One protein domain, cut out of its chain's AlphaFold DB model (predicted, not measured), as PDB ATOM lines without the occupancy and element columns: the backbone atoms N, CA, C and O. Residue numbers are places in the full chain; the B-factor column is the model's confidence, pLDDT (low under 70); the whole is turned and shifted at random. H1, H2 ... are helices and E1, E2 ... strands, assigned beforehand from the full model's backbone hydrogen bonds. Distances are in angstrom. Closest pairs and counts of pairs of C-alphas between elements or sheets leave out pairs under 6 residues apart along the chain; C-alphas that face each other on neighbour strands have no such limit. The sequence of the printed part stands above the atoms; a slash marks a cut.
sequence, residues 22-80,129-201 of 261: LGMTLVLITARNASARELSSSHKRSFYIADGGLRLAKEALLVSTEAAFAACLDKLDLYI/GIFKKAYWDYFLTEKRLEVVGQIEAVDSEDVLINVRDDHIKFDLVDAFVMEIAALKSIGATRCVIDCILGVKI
ATOM      1  N   LEU A  22     -42.971 -87.968  30.028       93.00
ATOM      2  CA  LEU A  22     -44.012 -87.008  30.422       93.00
ATOM      3  C   LEU A  22     -43.421 -85.720  31.021       93.00
ATOM      4  O   LEU A  22     -43.816 -84.622  30.639       93.00
ATOM      5  N   GLY A  23     -42.434 -85.833  31.910       94.69
ATOM      6  CA  GLY A  23     -41.746 -84.673  32.481       94.69
ATOM      7  C   GLY A  23     -41.042 -83.833  31.412       94.69
ATOM      8  O   GLY A  23     -41.246 -82.622  31.335       94.69
ATOM      9  N   MET A  24     -40.269 -84.479  30.533       94.00
ATOM     10  CA  MET A  24     -39.551 -83.798  29.451       94.00
ATOM     11  C   MET A  24     -40.502 -83.149  28.445       94.00
ATOM     12  O   MET A  24     -40.275 -82.010  28.035       94.00
ATOM     13  N   THR A  25     -41.590 -83.828  28.070       93.56
ATOM     14  CA  THR A  25     -42.601 -83.252  27.167       93.56
ATOM     15  C   THR A  25     -43.263 -82.013  27.765       93.56
ATOM     16  O   THR A  25     -43.438 -81.024  27.056       93.56
ATOM     17  N   LEU A  26     -43.547 -82.000  29.070       93.69
ATOM     18  CA  LEU A  26     -44.137 -80.841  29.746       93.69
ATOM     19  C   LEU A  26     -43.163 -79.647  29.803       93.69
ATOM     20  O   LEU A  26     -43.559 -78.507  29.538       93.69
ATOM     21  N   VAL A  27     -41.872 -79.900  30.049       94.00
ATOM     22  CA  VAL A  27     -40.813 -78.872  29.970       94.00
ATOM     23  C   VAL A  27     -40.676 -78.320  28.546       94.00
ATOM     24  O   VAL A  27     -40.594 -77.110  28.349       94.00
ATOM     25  N   LEU A  28     -40.722 -79.181  27.528       92.19
ATOM     26  CA  LEU A  28     -40.669 -78.765  26.124       92.19
ATOM     27  C   LEU A  28     -41.873 -77.898  25.729       92.19
ATOM     28  O   LEU A  28     -41.692 -76.862  25.090       92.19
ATOM     29  N   ILE A  29     -43.089 -78.283  26.131       91.06
ATOM     30  CA  ILE A  29     -44.310 -77.511  25.853       91.06
ATOM     31  C   ILE A  29     -44.255 -76.144  26.543       91.06
ATOM     32  O   ILE A  29     -44.569 -75.129  25.923       91.06
ATOM     33  N   THR A  30     -43.828 -76.090  27.806       92.06
ATOM     34  CA  THR A  30     -43.719 -74.822  28.547       92.06
ATOM     35  C   THR A  30     -42.658 -73.898  27.950       92.06
ATOM     36  O   THR A  30     -42.950 -72.722  27.729       92.06
ATOM     37  N   ALA A  31     -41.483 -74.421  27.588       89.44
ATOM     38  CA  ALA A  31     -40.442 -73.656  26.902       89.44
ATOM     39  C   ALA A  31     -40.921 -73.124  25.537       89.44
ATOM     40  O   ALA A  31     -40.723 -71.950  25.217       89.44
ATOM     41  N   ARG A  32     -41.616 -73.957  24.749       86.81
ATOM     42  CA  ARG A  32     -42.207 -73.541  23.466       86.81
ATOM     43  C   ARG A  32     -43.278 -72.466  23.646       86.81
ATOM     44  O   ARG A  32     -43.277 -71.496  22.895       86.81
ATOM     45  N   ASN A  33     -44.138 -72.591  24.655       89.06
ATOM     46  CA  ASN A  33     -45.160 -71.588  24.959       89.06
ATOM     47  C   ASN A  33     -44.554 -70.251  25.404       89.06
ATOM     48  O   ASN A  33     -45.053 -69.198  25.007       89.06
ATOM     49  N   ALA A  34     -43.485 -70.274  26.205       85.75
ATOM     50  CA  ALA A  34     -42.774 -69.062  26.609       85.75
ATOM     51  C   ALA A  34     -42.167 -68.345  25.391       85.75
ATOM     52  O   ALA A  34     -42.433 -67.162  25.183       85.75
ATOM     53  N   SER A  35     -41.462 -69.088  24.532       82.69
ATOM     54  CA  SER A  35     -40.897 -68.554  23.288       82.69
ATOM     55  C   SER A  35     -41.979 -68.003  22.346       82.69
ATOM     56  O   SER A  35     -41.819 -66.922  21.785       82.69
ATOM     57  N   ALA A  36     -43.125 -68.683  22.219       77.12
ATOM     58  CA  ALA A  36     -44.246 -68.201  21.411       77.12
ATOM     59  C   ALA A  36     -44.842 -66.886  21.948       77.12
ATOM     60  O   ALA A  36     -45.204 -66.004  21.165       77.12
ATOM     61  N   ARG A  37     -44.928 -66.724  23.278       83.44
ATOM     62  CA  ARG A  37     -45.385 -65.473  23.907       83.44
ATOM     63  C   ARG A  37     -44.415 -64.323  23.660       83.44
ATOM     64  O   ARG A  37     -44.859 -63.231  23.318       83.44
ATOM     65  N   GLU A  38     -43.117 -64.570  23.800       81.50
ATOM     66  CA  GLU A  38     -42.080 -63.572  23.532       81.50
ATOM     67  C   GLU A  38     -42.107 -63.119  22.067       81.50
ATOM     68  O   GLU A  38     -42.172 -61.920  21.788       81.50
ATOM     69  N   LEU A  39     -42.193 -64.071  21.131       72.50
ATOM     70  CA  LEU A  39     -42.332 -63.788  19.703       72.50
ATOM     71  C   LEU A  39     -43.601 -62.968  19.408       72.50
ATOM     72  O   LEU A  39     -43.560 -62.008  18.644       72.50
ATOM     73  N   SER A  40     -44.731 -63.308  20.040       72.62
ATOM     74  CA  SER A  40     -45.984 -62.553  19.904       72.62
ATOM     75  C   SER A  40     -45.851 -61.115  20.415       72.62
ATOM     76  O   SER A  40     -46.324 -60.184  19.761       72.62
ATOM     77  N   SER A  41     -45.178 -60.914  21.550       75.62
ATOM     78  CA  SER A  41     -44.909 -59.577  22.089       75.62
ATOM     79  C   SER A  41     -43.994 -58.768  21.165       75.62
ATOM     80  O   SER A  41     -44.268 -57.596  20.908       75.62
ATOM     81  N   SER A  42     -42.944 -59.394  20.621       70.19
ATOM     82  CA  SER A  42     -42.029 -58.762  19.663       70.19
ATOM     83  C   SER A  42     -42.738 -58.354  18.364       70.19
ATOM     84  O   SER A  42     -42.541 -57.240  17.876       70.19
ATOM     85  N   HIS A  43     -43.639 -59.202  17.847       68.69
ATOM     86  CA  HIS A  43     -44.489 -58.876  16.693       68.69
ATOM     87  C   HIS A  43     -45.360 -57.652  16.946       68.69
ATOM     88  O   HIS A  43     -45.352 -56.728  16.136       68.69
ATOM     89  N   LYS A  44     -46.071 -57.617  18.079       71.56
ATOM     90  CA  LYS A  44     -46.920 -56.470  18.434       71.56
ATOM     91  C   LYS A  44     -46.105 -55.188  18.533       71.56
ATOM     92  O   LYS A  44     -46.499 -54.173  17.976       71.56
ATOM     93  N   ARG A  45     -44.953 -55.242  19.202       73.50
ATOM     94  CA  ARG A  45     -44.073 -54.080  19.342       73.50
ATOM     95  C   ARG A  45     -43.559 -53.585  17.987       73.50
ATOM     96  O   ARG A  45     -43.635 -52.394  17.723       73.50
ATOM     97  N   SER A  46     -43.097 -54.493  17.126       67.06
ATOM     98  CA  SER A  46     -42.619 -54.143  15.779       67.06
ATOM     99  C   SER A  46     -43.725 -53.512  14.931       67.06
ATOM    100  O   SER A  46     -43.460 -52.560  14.208       67.06
ATOM    101  N   PHE A  47     -44.959 -54.009  15.059       68.62
ATOM    102  CA  PHE A  47     -46.127 -53.441  14.391       68.62
ATOM    103  C   PHE A  47     -46.428 -52.015  14.867       68.62
ATOM    104  O   PHE A  47     -46.528 -51.123  14.037       68.62
ATOM    105  N   TYR A  48     -46.514 -51.775  16.182       74.44
ATOM    106  CA  TYR A  48     -46.817 -50.435  16.710       74.44
ATOM    107  C   TYR A  48     -45.754 -49.395  16.354       74.44
ATOM    108  O   TYR A  48     -46.084 -48.239  16.110       74.44
ATOM    109  N   ILE A  49     -44.486 -49.800  16.312       74.25
ATOM    110  CA  ILE A  49     -43.392 -48.914  15.908       74.25
ATOM    111  C   ILE A  49     -43.495 -48.586  14.411       74.25
ATOM    112  O   ILE A  49     -43.440 -47.416  14.042       74.25
ATOM    113  N   ALA A  50     -43.727 -49.589  13.554       63.72
ATOM    114  CA  ALA A  50     -43.930 -49.369  12.120       63.72
ATOM    115  C   ALA A  50     -45.159 -48.482  11.828       63.72
ATOM    116  O   ALA A  50     -45.073 -47.575  11.006       63.72
ATOM    117  N   ASP A  51     -46.269 -48.693  12.541       70.81
ATOM    118  CA  ASP A  51     -47.477 -47.858  12.467       70.81
ATOM    119  C   ASP A  51     -47.205 -46.411  12.919       70.81
ATOM    120  O   ASP A  51     -47.614 -45.453  12.264       70.81
ATOM    121  N   GLY A  52     -46.418 -46.236  13.986       71.31
ATOM    122  CA  GLY A  52     -45.944 -44.923  14.428       71.31
ATOM    123  C   GLY A  52     -45.108 -44.199  13.368       71.31
ATOM    124  O   GLY A  52     -45.311 -43.006  13.147       71.31
ATOM    125  N   GLY A  53     -44.221 -44.917  12.670       71.81
ATOM    126  CA  GLY A  53     -43.472 -44.381  11.528       71.81
ATOM    127  C   GLY A  53     -44.386 -43.924  10.387       71.81
ATOM    128  O   GLY A  53     -44.228 -42.816   9.880       71.81
ATOM    129  N   LEU A  54     -45.414 -44.709  10.044       69.38
ATOM    130  CA  LEU A  54     -46.409 -44.307   9.038       69.38
ATOM    131  C   LEU A  54     -47.191 -43.055   9.442       69.38
ATOM    132  O   LEU A  54     -47.511 -42.228   8.586       69.38
ATOM    133  N   ARG A  55     -47.491 -42.884  10.734       72.50
ATOM    134  CA  ARG A  55     -48.157 -41.670  11.219       72.50
ATOM    135  C   ARG A  55     -47.294 -40.428  11.002       72.50
ATOM    136  O   ARG A  55     -47.811 -39.408  10.565       72.50
ATOM    137  N   LEU A  56     -45.992 -40.532  11.252       78.06
ATOM    138  CA  LEU A  56     -45.046 -39.441  11.015       78.06
ATOM    139  C   LEU A  56     -44.867 -39.152   9.515       78.06
ATOM    140  O   LEU A  56     -44.843 -37.990   9.122       78.06
ATOM    141  N   ALA A  57     -44.847 -40.182   8.662       70.00
ATOM    142  CA  ALA A  57     -44.885 -40.000   7.207       70.00
ATOM    143  C   ALA A  57     -46.146 -39.252   6.746       70.00
ATOM    144  O   ALA A  57     -46.072 -38.358   5.903       70.00
ATOM    145  N   LYS A  58     -47.308 -39.566   7.336       71.06
ATOM    146  CA  LYS A  58     -48.546 -38.817   7.092       71.06
ATOM    147  C   LYS A  58     -48.424 -37.356   7.539       71.06
ATOM    148  O   LYS A  58     -48.876 -36.474   6.819       71.06
ATOM    149  N   GLU A  59     -47.836 -37.091   8.704       74.31
ATOM    150  CA  GLU A  59     -47.608 -35.724   9.195       74.31
ATOM    151  C   GLU A  59     -46.692 -34.925   8.249       74.31
ATOM    152  O   GLU A  59     -47.016 -33.787   7.915       74.31
ATOM    153  N   ALA A  60     -45.622 -35.530   7.722       76.75
ATOM    154  CA  ALA A  60     -44.750 -34.897   6.725       76.75
ATOM    155  C   ALA A  60     -45.497 -34.546   5.420       76.75
ATOM    156  O   ALA A  60     -45.327 -33.457   4.860       76.75
ATOM    157  N   LEU A  61     -46.384 -35.435   4.962       71.75
ATOM    158  CA  LEU A  61     -47.232 -35.179   3.797       71.75
ATOM    159  C   LEU A  61     -48.227 -34.030   4.040       71.75
ATOM    160  O   LEU A  61     -48.470 -33.224   3.140       71.75
ATOM    161  N   LEU A  62     -48.784 -33.925   5.249       70.50
ATOM    162  CA  LEU A  62     -49.691 -32.832   5.616       70.50
ATOM    163  C   LEU A  62     -48.986 -31.474   5.578       70.50
ATOM    164  O   LEU A  62     -49.491 -30.558   4.935       70.50
ATOM    165  N   VAL A  63     -47.792 -31.367   6.165       77.38
ATOM    166  CA  VAL A  63     -46.986 -30.131   6.117       77.38
ATOM    167  C   VAL A  63     -46.716 -29.705   4.671       77.38
ATOM    168  O   VAL A  63     -46.823 -28.531   4.320       77.38
ATOM    169  N   SER A  64     -46.422 -30.670   3.801       74.31
ATOM    170  CA  SER A  64     -46.194 -30.412   2.377       74.31
ATOM    171  C   SER A  64     -47.460 -29.951   1.647       74.31
ATOM    172  O   SER A  64     -47.396 -29.099   0.764       74.31
ATOM    173  N   THR A  65     -48.620 -30.478   2.037       72.00
ATOM    174  CA  THR A  65     -49.932 -30.075   1.507       72.00
ATOM    175  C   THR A  65     -50.269 -28.637   1.904       72.00
ATOM    176  O   THR A  65     -50.739 -27.866   1.070       72.00
ATOM    177  N   GLU A  66     -49.994 -28.252   3.153       74.38
ATOM    178  CA  GLU A  66     -50.178 -26.879   3.644       74.38
ATOM    179  C   GLU A  66     -49.257 -25.894   2.909       74.38
ATOM    180  O   GLU A  66     -49.700 -24.830   2.480       74.38
ATOM    181  N   ALA A  67     -47.993 -26.272   2.688       78.88
ATOM    182  CA  ALA A  67     -47.050 -25.463   1.920       78.88
ATOM    183  C   ALA A  67     -47.473 -25.304   0.449       78.88
ATOM    184  O   ALA A  67     -47.350 -24.215  -0.113       78.88
ATOM    185  N   ALA A  68     -47.998 -26.369  -0.168       74.75
ATOM    186  CA  ALA A  68     -48.552 -26.314  -1.517       74.75
ATOM    187  C   ALA A  68     -49.741 -25.350  -1.588       74.75
ATOM    188  O   ALA A  68     -49.800 -24.513  -2.483       74.75
ATOM    189  N   PHE A  69     -50.656 -25.428  -0.618       76.12
ATOM    190  CA  PHE A  69     -51.817 -24.545  -0.537       76.12
ATOM    191  C   PHE A  69     -51.405 -23.071  -0.426       76.12
ATOM    192  O   PHE A  69     -51.884 -22.250  -1.204       76.12
ATOM    193  N   ALA A  70     -50.460 -22.747   0.464       74.75
ATOM    194  CA  ALA A  70     -49.942 -21.386   0.615       74.75
ATOM    195  C   ALA A  70     -49.322 -20.851  -0.689       74.75
ATOM    196  O   ALA A  70     -49.674 -19.767  -1.138       74.75
ATOM    197  N   ALA A  71     -48.486 -21.650  -1.362       81.38
ATOM    198  CA  ALA A  71     -47.884 -21.257  -2.639       81.38
ATOM    199  C   ALA A  71     -48.920 -21.040  -3.761       81.38
ATOM    200  O   ALA A  71     -48.668 -20.297  -4.713       81.38
ATOM    201  N   CYS A  72     -50.074 -21.707  -3.685       78.19
ATOM    202  CA  CYS A  72     -51.170 -21.499  -4.629       78.19
ATOM    203  C   CYS A  72     -51.923 -20.202  -4.356       78.19
ATOM    204  O   CYS A  72     -52.279 -19.521  -5.315       78.19
ATOM    205  N   LEU A  73     -52.129 -19.855  -3.083       75.75
ATOM    206  CA  LEU A  73     -52.695 -18.561  -2.706       75.75
ATOM    207  C   LEU A  73     -51.793 -17.416  -3.168       75.75
ATOM    208  O   LEU A  73     -52.282 -16.529  -3.850       75.75
ATOM    209  N   ASP A  74     -50.478 -17.507  -2.949       80.06
ATOM    210  CA  ASP A  74     -49.530 -16.484  -3.423       80.06
ATOM    211  C   ASP A  74     -49.618 -16.272  -4.950       80.06
ATOM    212  O   ASP A  74     -49.535 -15.151  -5.452       80.06
ATOM    213  N   LYS A  75     -49.797 -17.358  -5.718       81.50
ATOM    214  CA  LYS A  75     -50.001 -17.285  -7.177       81.50
ATOM    215  C   LYS A  75     -51.344 -16.661  -7.549       81.50
ATOM    216  O   LYS A  75     -51.416 -15.947  -8.548       81.50
ATOM    217  N   LEU A  76     -52.395 -16.968  -6.796       77.56
ATOM    218  CA  LEU A  76     -53.724 -16.409  -7.014       77.56
ATOM    219  C   LEU A  76     -53.740 -14.907  -6.707       77.56
ATOM    220  O   LEU A  76     -54.261 -14.139  -7.510       77.56
ATOM    221  N   ASP A  77     -53.106 -14.488  -5.615       74.31
ATOM    222  CA  ASP A  77     -52.963 -13.080  -5.243       74.31
ATOM    223  C   ASP A  77     -52.203 -12.308  -6.325       74.31
ATOM    224  O   ASP A  77     -52.648 -11.252  -6.769       74.31
ATOM    225  N   LEU A  78     -51.110 -12.879  -6.845       79.94
ATOM    226  CA  LEU A  78     -50.356 -12.273  -7.942       79.94
ATOM    227  C   LEU A  78     -51.207 -12.112  -9.210       79.94
ATOM    228  O   LEU A  78     -51.134 -11.075  -9.871       79.94
ATOM    229  N   TYR A  79     -52.042 -13.104  -9.530       77.06
ATOM    230  CA  TYR A  79     -52.994 -13.007 -10.635       77.06
ATOM    231  C   TYR A  79     -54.019 -11.885 -10.405       77.06
ATOM    232  O   TYR A  79     -54.262 -11.079 -11.305       77.06
ATOM    233  N   ILE A  80     -54.587 -11.798  -9.200       72.44
ATOM    234  CA  ILE A  80     -55.567 -10.766  -8.829       72.44
ATOM    235  C   ILE A  80     -54.955  -9.364  -8.932       72.44
ATOM    236  O   ILE A  80     -55.600  -8.450  -9.444       72.44
ATOM    237  N   GLY A 129     -59.793 -22.682 -11.423       77.62
ATOM    238  CA  GLY A 129     -58.936 -23.255 -12.460       77.62
ATOM    239  C   GLY A 129     -57.464 -22.868 -12.288       77.62
ATOM    240  O   GLY A 129     -56.587 -23.733 -12.364       77.62
ATOM    241  N   ILE A 130     -57.189 -21.592 -11.994       78.94
ATOM    242  CA  ILE A 130     -55.833 -21.087 -11.720       78.94
ATOM    243  C   ILE A 130     -55.262 -21.746 -10.465       78.94
ATOM    244  O   ILE A 130     -54.144 -22.266 -10.502       78.94
ATOM    245  N   PHE A 131     -56.044 -21.790  -9.386       78.31
ATOM    246  CA  PHE A 131     -55.652 -22.438  -8.139       78.31
ATOM    247  C   PHE A 131     -55.325 -23.922  -8.353       78.31
ATOM    248  O   PHE A 131     -54.237 -24.377  -7.996       78.31
ATOM    249  N   LYS A 132     -56.227 -24.677  -8.996       76.25
ATOM    250  CA  LYS A 132     -56.024 -26.105  -9.287       76.25
ATOM    251  C   LYS A 132     -54.761 -26.328 -10.101       76.25
ATOM    252  O   LYS A 132     -53.977 -27.211  -9.767       76.25
ATOM    253  N   LYS A 133     -54.537 -25.518 -11.137       82.81
ATOM    254  CA  LYS A 133     -53.334 -25.602 -11.969       82.81
ATOM    255  C   LYS A 133     -52.066 -25.321 -11.161       82.81
ATOM    256  O   LYS A 133     -51.105 -26.076 -11.255       82.81
ATOM    257  N   ALA A 134     -52.074 -24.278 -10.332       80.81
ATOM    258  CA  ALA A 134     -50.958 -23.951  -9.452       80.81
ATOM    259  C   ALA A 134     -50.637 -25.087  -8.466       80.81
ATOM    260  O   ALA A 134     -49.462 -25.404  -8.262       80.81
ATOM    261  N   TYR A 135     -51.678 -25.710  -7.911       76.31
ATOM    262  CA  TYR A 135     -51.578 -26.828  -6.976       76.31
ATOM    263  C   TYR A 135     -51.030 -28.081  -7.656       76.31
ATOM    264  O   TYR A 135     -50.129 -28.742  -7.139       76.31
ATOM    265  N   TRP A 136     -51.512 -28.355  -8.868       76.25
ATOM    266  CA  TRP A 136     -50.995 -29.394  -9.751       76.25
ATOM    267  C   TRP A 136     -49.504 -29.207 -10.047       76.25
ATOM    268  O   TRP A 136     -48.711 -30.130  -9.851       76.25
ATOM    269  N   ASP A 137     -49.106 -28.007 -10.468       81.50
ATOM    270  CA  ASP A 137     -47.715 -27.691 -10.798       81.50
ATOM    271  C   ASP A 137     -46.785 -27.876  -9.588       81.50
ATOM    272  O   ASP A 137     -45.634 -28.295  -9.740       81.50
ATOM    273  N   TYR A 138     -47.274 -27.620  -8.372       81.75
ATOM    274  CA  TYR A 138     -46.497 -27.833  -7.152       81.75
ATOM    275  C   TYR A 138     -46.067 -29.300  -7.008       81.75
ATOM    276  O   TYR A 138     -44.884 -29.583  -6.841       81.75
ATOM    277  N   PHE A 139     -46.990 -30.254  -7.151       73.62
ATOM    278  CA  PHE A 139     -46.681 -31.685  -7.008       73.62
ATOM    279  C   PHE A 139     -46.093 -32.334  -8.272       73.62
ATOM    280  O   PHE A 139     -45.618 -33.467  -8.214       73.62
ATOM    281  N   LEU A 140     -46.082 -31.639  -9.412       73.19
ATOM    282  CA  LEU A 140     -45.449 -32.110 -10.651       73.19
ATOM    283  C   LEU A 140     -43.959 -31.746 -10.774       73.19
ATOM    284  O   LEU A 140     -43.276 -32.276 -11.651       73.19
ATOM    285  N   THR A 141     -43.447 -30.859  -9.920       73.38
ATOM    286  CA  THR A 141     -42.077 -30.317 -10.007       73.38
ATOM    287  C   THR A 141     -41.107 -30.985  -9.020       73.38
ATOM    288  O   THR A 141     -41.430 -31.989  -8.383       73.38
ATOM    289  N   GLU A 142     -39.891 -30.436  -8.875       75.00
ATOM    290  CA  GLU A 142     -38.861 -30.903  -7.928       75.00
ATOM    291  C   GLU A 142     -39.360 -30.970  -6.476       75.00
ATOM    292  O   GLU A 142     -38.870 -31.784  -5.693       75.00
ATOM    293  N   LYS A 143     -40.401 -30.198  -6.134       75.19
ATOM    294  CA  LYS A 143     -41.067 -30.270  -4.832       75.19
ATOM    295  C   LYS A 143     -41.594 -31.660  -4.512       75.19
ATOM    296  O   LYS A 143     -41.501 -32.072  -3.363       75.19
ATOM    297  N   ARG A 144     -42.033 -32.443  -5.501       73.69
ATOM    298  CA  ARG A 144     -42.424 -33.845  -5.282       73.69
ATOM    299  C   ARG A 144     -41.293 -34.678  -4.686       73.69
ATOM    300  O   ARG A 144     -41.515 -35.436  -3.748       73.69
ATOM    301  N   LEU A 145     -40.085 -34.517  -5.220       76.88
ATOM    302  CA  LEU A 145     -38.904 -35.245  -4.760       76.88
ATOM    303  C   LEU A 145     -38.500 -34.800  -3.351       76.88
ATOM    304  O   LEU A 145     -38.087 -35.634  -2.550       76.88
ATOM    305  N   GLU A 146     -38.669 -33.514  -3.026       81.31
ATOM    306  CA  GLU A 146     -38.489 -33.019  -1.656       81.31
ATOM    307  C   GLU A 146     -39.481 -33.678  -0.685       81.31
ATOM    308  O   GLU A 146     -39.068 -34.132   0.380       81.31
ATOM    309  N   VAL A 147     -40.762 -33.787  -1.059       76.81
ATOM    310  CA  VAL A 147     -41.800 -34.441  -0.239       76.81
ATOM    311  C   VAL A 147     -41.476 -35.917  -0.011       76.81
ATOM    312  O   VAL A 147     -41.516 -36.388   1.126       76.81
ATOM    313  N   VAL A 148     -41.105 -36.643  -1.070       80.56
ATOM    314  CA  VAL A 148     -40.680 -38.050  -0.967       80.56
ATOM    315  C   VAL A 148     -39.469 -38.169  -0.041       80.56
ATOM    316  O   VAL A 148     -39.494 -38.968   0.893       80.56
ATOM    317  N   GLY A 149     -38.454 -37.321  -0.224       81.25
ATOM    318  CA  GLY A 149     -37.265 -37.311   0.627       81.25
ATOM    319  C   GLY A 149     -37.573 -37.015   2.097       81.25
ATOM    320  O   GLY A 149     -36.988 -37.638   2.978       81.25
ATOM    321  N   GLN A 150     -38.517 -36.115   2.387       83.12
ATOM    322  CA  GLN A 150     -38.960 -35.830   3.757       83.12
ATOM    323  C   GLN A 150     -39.673 -37.026   4.399       83.12
ATOM    324  O   GLN A 150     -39.460 -37.295   5.580       83.12
ATOM    325  N   ILE A 151     -40.486 -37.754   3.630       81.19
ATOM    326  CA  ILE A 151     -41.178 -38.966   4.087       81.19
ATOM    327  C   ILE A 151     -40.184 -40.101   4.365       81.19
ATOM    328  O   ILE A 151     -40.299 -40.786   5.382       81.19
ATOM    329  N   GLU A 152     -39.198 -40.297   3.491       82.31
ATOM    330  CA  GLU A 152     -38.155 -41.314   3.676       82.31
ATOM    331  C   GLU A 152     -37.195 -40.971   4.823       82.31
ATOM    332  O   GLU A 152     -36.675 -41.868   5.483       82.31
ATOM    333  N   ALA A 153     -36.988 -39.678   5.095       83.00
ATOM    334  CA  ALA A 153     -36.140 -39.188   6.180       83.00
ATOM    335  C   ALA A 153     -36.802 -39.231   7.570       83.00
ATOM    336  O   ALA A 153     -36.184 -38.804   8.548       83.00
ATOM    337  N   VAL A 154     -38.041 -39.723   7.683       79.62
ATOM    338  CA  VAL A 154     -38.721 -39.894   8.971       79.62
ATOM    339  C   VAL A 154     -37.932 -40.866   9.847       79.62
ATOM    340  O   VAL A 154     -37.921 -42.074   9.617       79.62
ATOM    341  N   ASP A 155     -37.306 -40.329  10.891       72.88
ATOM    342  CA  ASP A 155     -36.596 -41.111  11.895       72.88
ATOM    343  C   ASP A 155     -37.524 -41.415  13.077       72.88
ATOM    344  O   ASP A 155     -37.960 -40.526  13.813       72.88
ATOM    345  N   SER A 156     -37.862 -42.691  13.248       69.69
ATOM    346  CA  SER A 156     -38.666 -43.172  14.370       69.69
ATOM    347  C   SER A 156     -38.221 -44.566  14.755       69.69
ATOM    348  O   SER A 156     -38.539 -45.525  14.059       69.69
ATOM    349  N   GLU A 157     -37.470 -44.684  15.853       74.38
ATOM    350  CA  GLU A 157     -36.986 -45.957  16.403       74.38
ATOM    351  C   GLU A 157     -36.512 -46.946  15.310       74.38
ATOM    352  O   GLU A 157     -37.006 -48.068  15.251       74.38
ATOM    353  N   ASP A 158     -35.603 -46.552  14.410       72.62
ATOM    354  CA  ASP A 158     -35.104 -47.336  13.256       72.62
ATOM    355  C   ASP A 158     -36.186 -47.934  12.323       72.62
ATOM    356  O   ASP A 158     -36.009 -49.027  11.764       72.62
ATOM    357  N   VAL A 159     -37.342 -47.286  12.182       76.38
ATOM    358  CA  VAL A 159     -38.300 -47.617  11.121       76.38
ATOM    359  C   VAL A 159     -37.730 -47.138   9.798       76.38
ATOM    360  O   VAL A 159     -37.445 -45.961   9.627       76.38
ATOM    361  N   LEU A 160     -37.602 -48.054   8.843       75.12
ATOM    362  CA  LEU A 160     -37.282 -47.691   7.470       75.12
ATOM    363  C   LEU A 160     -38.588 -47.436   6.719       75.12
ATOM    364  O   LEU A 160     -39.390 -48.363   6.567       75.12
ATOM    365  N   ILE A 161     -38.777 -46.209   6.244       73.75
ATOM    366  CA  ILE A 161     -39.870 -45.840   5.344       73.75
ATOM    367  C   ILE A 161     -39.319 -45.813   3.924       73.75
ATOM    368  O   ILE A 161     -38.293 -45.196   3.664       73.75
ATOM    369  N   ASN A 162     -39.970 -46.535   3.018       70.62
ATOM    370  CA  ASN A 162     -39.571 -46.608   1.618       70.62
ATOM    371  C   ASN A 162     -40.775 -46.296   0.732       70.62
ATOM    372  O   ASN A 162     -41.825 -46.930   0.893       70.62
ATOM    373  N   VAL A 163     -40.615 -45.345  -0.185       69.25
ATOM    374  CA  VAL A 163     -41.636 -44.982  -1.168       69.25
ATOM    375  C   VAL A 163     -41.366 -45.776  -2.448       69.25
ATOM    376  O   VAL A 163     -40.340 -45.608  -3.098       69.25
ATOM    377  N   ARG A 164     -42.262 -46.708  -2.789       60.97
ATOM    378  CA  ARG A 164     -42.040 -47.655  -3.901       60.97
ATOM    379  C   ARG A 164     -42.575 -47.168  -5.241       60.97
ATOM    380  O   ARG A 164     -42.051 -47.576  -6.270       60.97
ATOM    381  N   ASP A 165     -43.618 -46.351  -5.207       58.06
ATOM    382  CA  ASP A 165     -44.352 -45.909  -6.386       58.06
ATOM    383  C   ASP A 165     -44.975 -44.537  -6.083       58.06
ATOM    384  O   ASP A 165     -45.931 -44.459  -5.313       58.06
ATOM    385  N   ASP A 166     -44.429 -43.454  -6.646       58.50
ATOM    386  CA  ASP A 166     -44.897 -42.062  -6.497       58.50
ATOM    387  C   ASP A 166     -45.721 -41.590  -7.712       58.50
ATOM    388  O   ASP A 166     -45.612 -40.450  -8.173       58.50
ATOM    389  N   HIS A 167     -46.529 -42.487  -8.281       54.81
ATOM    390  CA  HIS A 167     -47.266 -42.205  -9.509       54.81
ATOM    391  C   HIS A 167     -48.555 -41.409  -9.255       54.81
ATOM    392  O   HIS A 167     -49.404 -41.753  -8.433       54.81
ATOM    393  N   ILE A 168     -48.748 -40.358 -10.050       53.16
ATOM    394  CA  ILE A 168     -50.000 -39.600 -10.098       53.16
ATOM    395  C   ILE A 168     -51.059 -40.460 -10.799       53.16
ATOM    396  O   ILE A 168     -50.842 -40.913 -11.928       53.16
ATOM    397  N   LYS A 169     -52.201 -40.700 -10.142       52.09
ATOM    398  CA  LYS A 169     -53.338 -41.412 -10.747       52.09
ATOM    399  C   LYS A 169     -54.327 -40.395 -11.305       52.09
ATOM    400  O   LYS A 169     -54.817 -39.546 -10.575       52.09
ATOM    401  N   PHE A 170     -54.638 -40.526 -12.592       48.41
ATOM    402  CA  PHE A 170     -55.542 -39.633 -13.330       48.41
ATOM    403  C   PHE A 170     -56.982 -40.167 -13.440       48.41
ATOM    404  O   PHE A 170     -57.799 -39.616 -14.173       48.41
ATOM    405  N   ASP A 171     -57.316 -41.248 -12.734       42.34
ATOM    406  CA  ASP A 171     -58.631 -41.873 -12.852       42.34
ATOM    407  C   ASP A 171     -59.628 -41.235 -11.873       42.34
ATOM    408  O   ASP A 171     -59.764 -41.653 -10.723       42.34
ATOM    409  N   LEU A 172     -60.358 -40.231 -12.375       40.00
ATOM    410  CA  LEU A 172     -61.622 -39.668 -11.852       40.00
ATOM    411  C   LEU A 172     -61.559 -38.815 -10.574       40.00
ATOM    412  O   LEU A 172     -62.522 -38.109 -10.281       40.00
ATOM    413  N   VAL A 173     -60.448 -38.830  -9.843       51.97
ATOM    414  CA  VAL A 173     -60.163 -37.892  -8.753       51.97
ATOM    415  C   VAL A 173     -58.728 -37.430  -8.934       51.97
ATOM    416  O   VAL A 173     -57.816 -38.232  -8.764       51.97
ATOM    417  N   ASP A 174     -58.542 -36.162  -9.292       57.00
ATOM    418  CA  ASP A 174     -57.233 -35.514  -9.376       57.00
ATOM    419  C   ASP A 174     -56.500 -35.696  -8.035       57.00
ATOM    420  O   ASP A 174     -56.801 -35.027  -7.043       57.00
ATOM    421  N   ALA A 175     -55.603 -36.683  -7.966       58.41
ATOM    422  CA  ALA A 175     -54.951 -37.078  -6.728       58.41
ATOM    423  C   ALA A 175     -53.505 -37.516  -6.962       58.41
ATOM    424  O   ALA A 175     -53.188 -38.346  -7.820       58.41
ATOM    425  N   PHE A 176     -52.624 -36.990  -6.120       62.44
ATOM    426  CA  PHE A 176     -51.251 -37.454  -6.012       62.44
ATOM    427  C   PHE A 176     -51.207 -38.636  -5.041       62.44
ATOM    428  O   PHE A 176     -51.693 -38.514  -3.918       62.44
ATOM    429  N   VAL A 177     -50.668 -39.784  -5.458       61.03
ATOM    430  CA  VAL A 177     -50.685 -41.025  -4.670       61.03
ATOM    431  C   VAL A 177     -49.273 -41.599  -4.567       61.03
ATOM    432  O   VAL A 177     -48.503 -41.559  -5.520       61.03
ATOM    433  N   MET A 178     -48.944 -42.136  -3.396       60.81
ATOM    434  CA  MET A 178     -47.668 -42.767  -3.089       60.81
ATOM    435  C   MET A 178     -47.890 -44.094  -2.366       60.81
ATOM    436  O   MET A 178     -48.625 -44.166  -1.375       60.81
ATOM    437  N   GLU A 179     -47.220 -45.144  -2.827       61.34
ATOM    438  CA  GLU A 179     -47.123 -46.409  -2.100       61.34
ATOM    439  C   GLU A 179     -45.949 -46.362  -1.127       61.34
ATOM    440  O   GLU A 179     -44.796 -46.175  -1.525       61.34
ATOM    441  N   ILE A 180     -46.240 -46.557   0.155       60.88
ATOM    442  CA  ILE A 180     -45.271 -46.422   1.237       60.88
ATOM    443  C   ILE A 180     -45.205 -47.727   2.014       60.88
ATOM    444  O   ILE A 180     -46.224 -48.316   2.371       60.88
ATOM    445  N   ALA A 181     -43.990 -48.171   2.310       62.06
ATOM    446  CA  ALA A 181     -43.742 -49.326   3.152       62.06
ATOM    447  C   ALA A 181     -42.950 -48.914   4.394       62.06
ATOM    448  O   ALA A 181     -41.812 -48.462   4.274       62.06
ATOM    449  N   ALA A 182     -43.521 -49.132   5.578       61.59
ATOM    450  CA  ALA A 182     -42.808 -49.018   6.845       61.59
ATOM    451  C   ALA A 182     -42.304 -50.390   7.297       61.59
ATOM    452  O   ALA A 182     -43.070 -51.351   7.419       61.59
ATOM    453  N   LEU A 183     -41.006 -50.483   7.563       67.88
ATOM    454  CA  LEU A 183     -40.322 -51.703   7.968       67.88
ATOM    455  C   LEU A 183     -39.697 -51.521   9.353       67.88
ATOM    456  O   LEU A 183     -38.849 -50.652   9.542       67.88
ATOM    457  N   LYS A 184     -40.017 -52.425  10.288       76.31
ATOM    458  CA  LYS A 184     -39.305 -52.554  11.569       76.31
ATOM    459  C   LYS A 184     -38.893 -53.997  11.829       76.31
ATOM    460  O   LYS A 184     -39.671 -54.931  11.625       76.31
ATOM    461  N   SER A 185     -37.666 -54.175  12.318       70.12
ATOM    462  CA  SER A 185     -37.141 -55.475  12.747       70.12
ATOM    463  C   SER A 185     -36.695 -55.428  14.210       70.12
ATOM    464  O   SER A 185     -36.003 -54.496  14.615       70.12
ATOM    465  N   ILE A 186     -37.089 -56.429  15.004       70.88
ATOM    466  CA  ILE A 186     -36.700 -56.609  16.412       70.88
ATOM    467  C   ILE A 186     -36.309 -58.079  16.621       70.88
ATOM    468  O   ILE A 186     -37.156 -58.974  16.638       70.88
ATOM    469  N   GLY A 187     -35.012 -58.352  16.780       69.75
ATOM    470  CA  GLY A 187     -34.497 -59.723  16.885       69.75
ATOM    471  C   GLY A 187     -34.784 -60.540  15.619       69.75
ATOM    472  O   GLY A 187     -34.435 -60.123  14.521       69.75
ATOM    473  N   ALA A 188     -35.438 -61.699  15.765       65.75
ATOM    474  CA  ALA A 188     -35.867 -62.539  14.637       65.75
ATOM    475  C   ALA A 188     -37.186 -62.077  13.988       65.75
ATOM    476  O   ALA A 188     -37.633 -62.652  12.994       65.75
ATOM    477  N   THR A 189     -37.840 -61.069  14.564       64.94
ATOM    478  CA  THR A 189     -39.125 -60.567  14.099       64.94
ATOM    479  C   THR A 189     -38.926 -59.444  13.088       64.94
ATOM    480  O   THR A 189     -38.219 -58.478  13.365       64.94
ATOM    481  N   ARG A 190     -39.611 -59.540  11.946       70.50
ATOM    482  CA  ARG A 190     -39.682 -58.500  10.914       70.50
ATOM    483  C   ARG A 190     -41.144 -58.170  10.629       70.50
ATOM    484  O   ARG A 190     -41.927 -59.075  10.351       70.50
ATOM    485  N   CYS A 191     -41.500 -56.892  10.686       67.62
ATOM    486  CA  CYS A 191     -42.821 -56.384  10.337       67.62
ATOM    487  C   CYS A 191     -42.693 -55.396   9.177       67.62
ATOM    488  O   CYS A 191     -41.818 -54.532   9.200       67.62
ATOM    489  N   VAL A 192     -43.553 -55.553   8.173       66.69
ATOM    490  CA  VAL A 192     -43.718 -54.615   7.062       66.69
ATOM    491  C   VAL A 192     -45.187 -54.232   7.025       66.69
ATOM    492  O   VAL A 192     -46.042 -55.120   7.029       66.69
ATOM    493  N   ILE A 193     -45.462 -52.934   7.013       62.66
ATOM    494  CA  ILE A 193     -46.792 -52.386   6.768       62.66
ATOM    495  C   ILE A 193     -46.703 -51.612   5.459       62.66
ATOM    496  O   ILE A 193     -45.992 -50.613   5.383       62.66
ATOM    497  N   ASP A 194     -47.396 -52.099   4.436       59.66
ATOM    498  CA  ASP A 194     -47.561 -51.393   3.170       59.66
ATOM    499  C   ASP A 194     -48.868 -50.585   3.231       59.66
ATOM    500  O   ASP A 194     -49.917 -51.107   3.629       59.66
ATOM    501  N   CYS A 195     -48.816 -49.313   2.855       59.59
ATOM    502  CA  CYS A 195     -49.972 -48.430   2.788       59.59
ATOM    503  C   CYS A 195     -49.910 -47.534   1.548       59.59
ATOM    504  O   CYS A 195     -48.881 -47.398   0.890       59.59
ATOM    505  N   ILE A 196     -51.050 -46.929   1.235       59.22
ATOM    506  CA  ILE A 196     -51.172 -45.938   0.176       59.22
ATOM    507  C   ILE A 196     -51.484 -44.614   0.862       59.22
ATOM    508  O   ILE A 196     -52.498 -44.510   1.557       59.22
ATOM    509  N   LEU A 197     -50.611 -43.625   0.687       62.56
ATOM    510  CA  LEU A 197     -50.888 -42.243   1.061       62.56
ATOM    511  C   LEU A 197     -51.187 -41.442  -0.196       62.56
ATOM    512  O   LEU A 197     -50.655 -41.721  -1.264       62.56
ATOM    513  N   GLY A 198     -52.042 -40.436  -0.078       60.88
ATOM    514  CA  GLY A 198     -52.319 -39.557  -1.195       60.88
ATOM    515  C   GLY A 198     -52.902 -38.230  -0.760       60.88
ATOM    516  O   GLY A 198     -53.391 -38.086   0.362       60.88
ATOM    517  N   VAL A 199     -52.827 -37.273  -1.672       65.31
ATOM    518  CA  VAL A 199     -53.367 -35.926  -1.540       65.31
ATOM    519  C   VAL A 199     -54.415 -35.753  -2.622       65.31
ATOM    520  O   VAL A 199     -54.123 -35.908  -3.809       65.31
ATOM    521  N   LYS A 200     -55.645 -35.459  -2.202       63.03
ATOM    522  CA  LYS A 200     -56.729 -35.100  -3.113       63.03
ATOM    523  C   LYS A 200     -56.597 -33.623  -3.467       63.03
ATOM    524  O   LYS A 200     -56.431 -32.796  -2.573       63.03
ATOM    525  N   ILE A 201     -56.702 -33.303  -4.749       62.94
ATOM    526  CA  ILE A 201     -56.714 -31.918  -5.210       62.94
ATOM    527  C   ILE A 201     -58.077 -31.304  -4.853       62.94
ATOM    528  O   ILE A 201     -59.107 -31.948  -5.088       62.94
TER     529      ILE A 201
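Overview. This is residues 22 to 80 and 129 to 201 of the 261 residues of an uncharacterized protein of Peptoclostridium sp (UniProt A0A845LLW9). One very long helix, H1, makes the length, and a narrow twisted sheet of three strands, E1 to E3, packs along its middle part. Two short helices, H3 and H2, pack on residues 56 to 64 and 68 to 76 of H1, while residues 22 to 38 stick out free. The 132 printed residues hold three named helices, then three named strands; the sheet's order is E1, E2, E3, antiparallel, and the class is mixed. The whole is extended, with a radius of gyration of the C-alphas of 21.7 A and spans of 86 by 28 by 17 A.

Arrangement. H1, residues 22 to 80, touches H2, residues 129 to 140, at a steep tilt of 46 degrees, the closest C-alphas being Cys 72 and Ala 134, 5.4 A. It touches H3, residues 142 to 152, opposite ways at a shallow tilt of 24 degrees, closest at the C-alphas of Ala 57 and Ile 151, 5.0 A. E1, residues 160 to 165, E2, residues 175 to 186, and E3, residues 189 to 200, form a meander, each strand the antiparallel neighbour of the one before. N 162 and O 181 are 2.9 A apart, N 178 and O 197 2.8 A, within hydrogen-bond range. H1 runs along the strands over E2 and E3, at a height over the sheet of 6.7 A. H3, on the same face, only just lies over none of the strands, and H2 only grazes the sheet. In H1, H2 and H3 every O i to N i+4 pair is within hydrogen-bond range.

Along the chain. H1 runs 86.5 A from C-alpha 22 at (-44.012, -87.008, 30.422). E2 and E3 are each 35.4 A long; E3 ends with C-alpha 200 at (-56.729, -35.100, -3.113).

Size, cuts and confidence. Residues 81 to 128 are not printed; C-alphas 80 and 129 are 13.4 A apart. Mean pLDDT of the printed part is 72.9, with 41 residues under 70, among them 163 to 183.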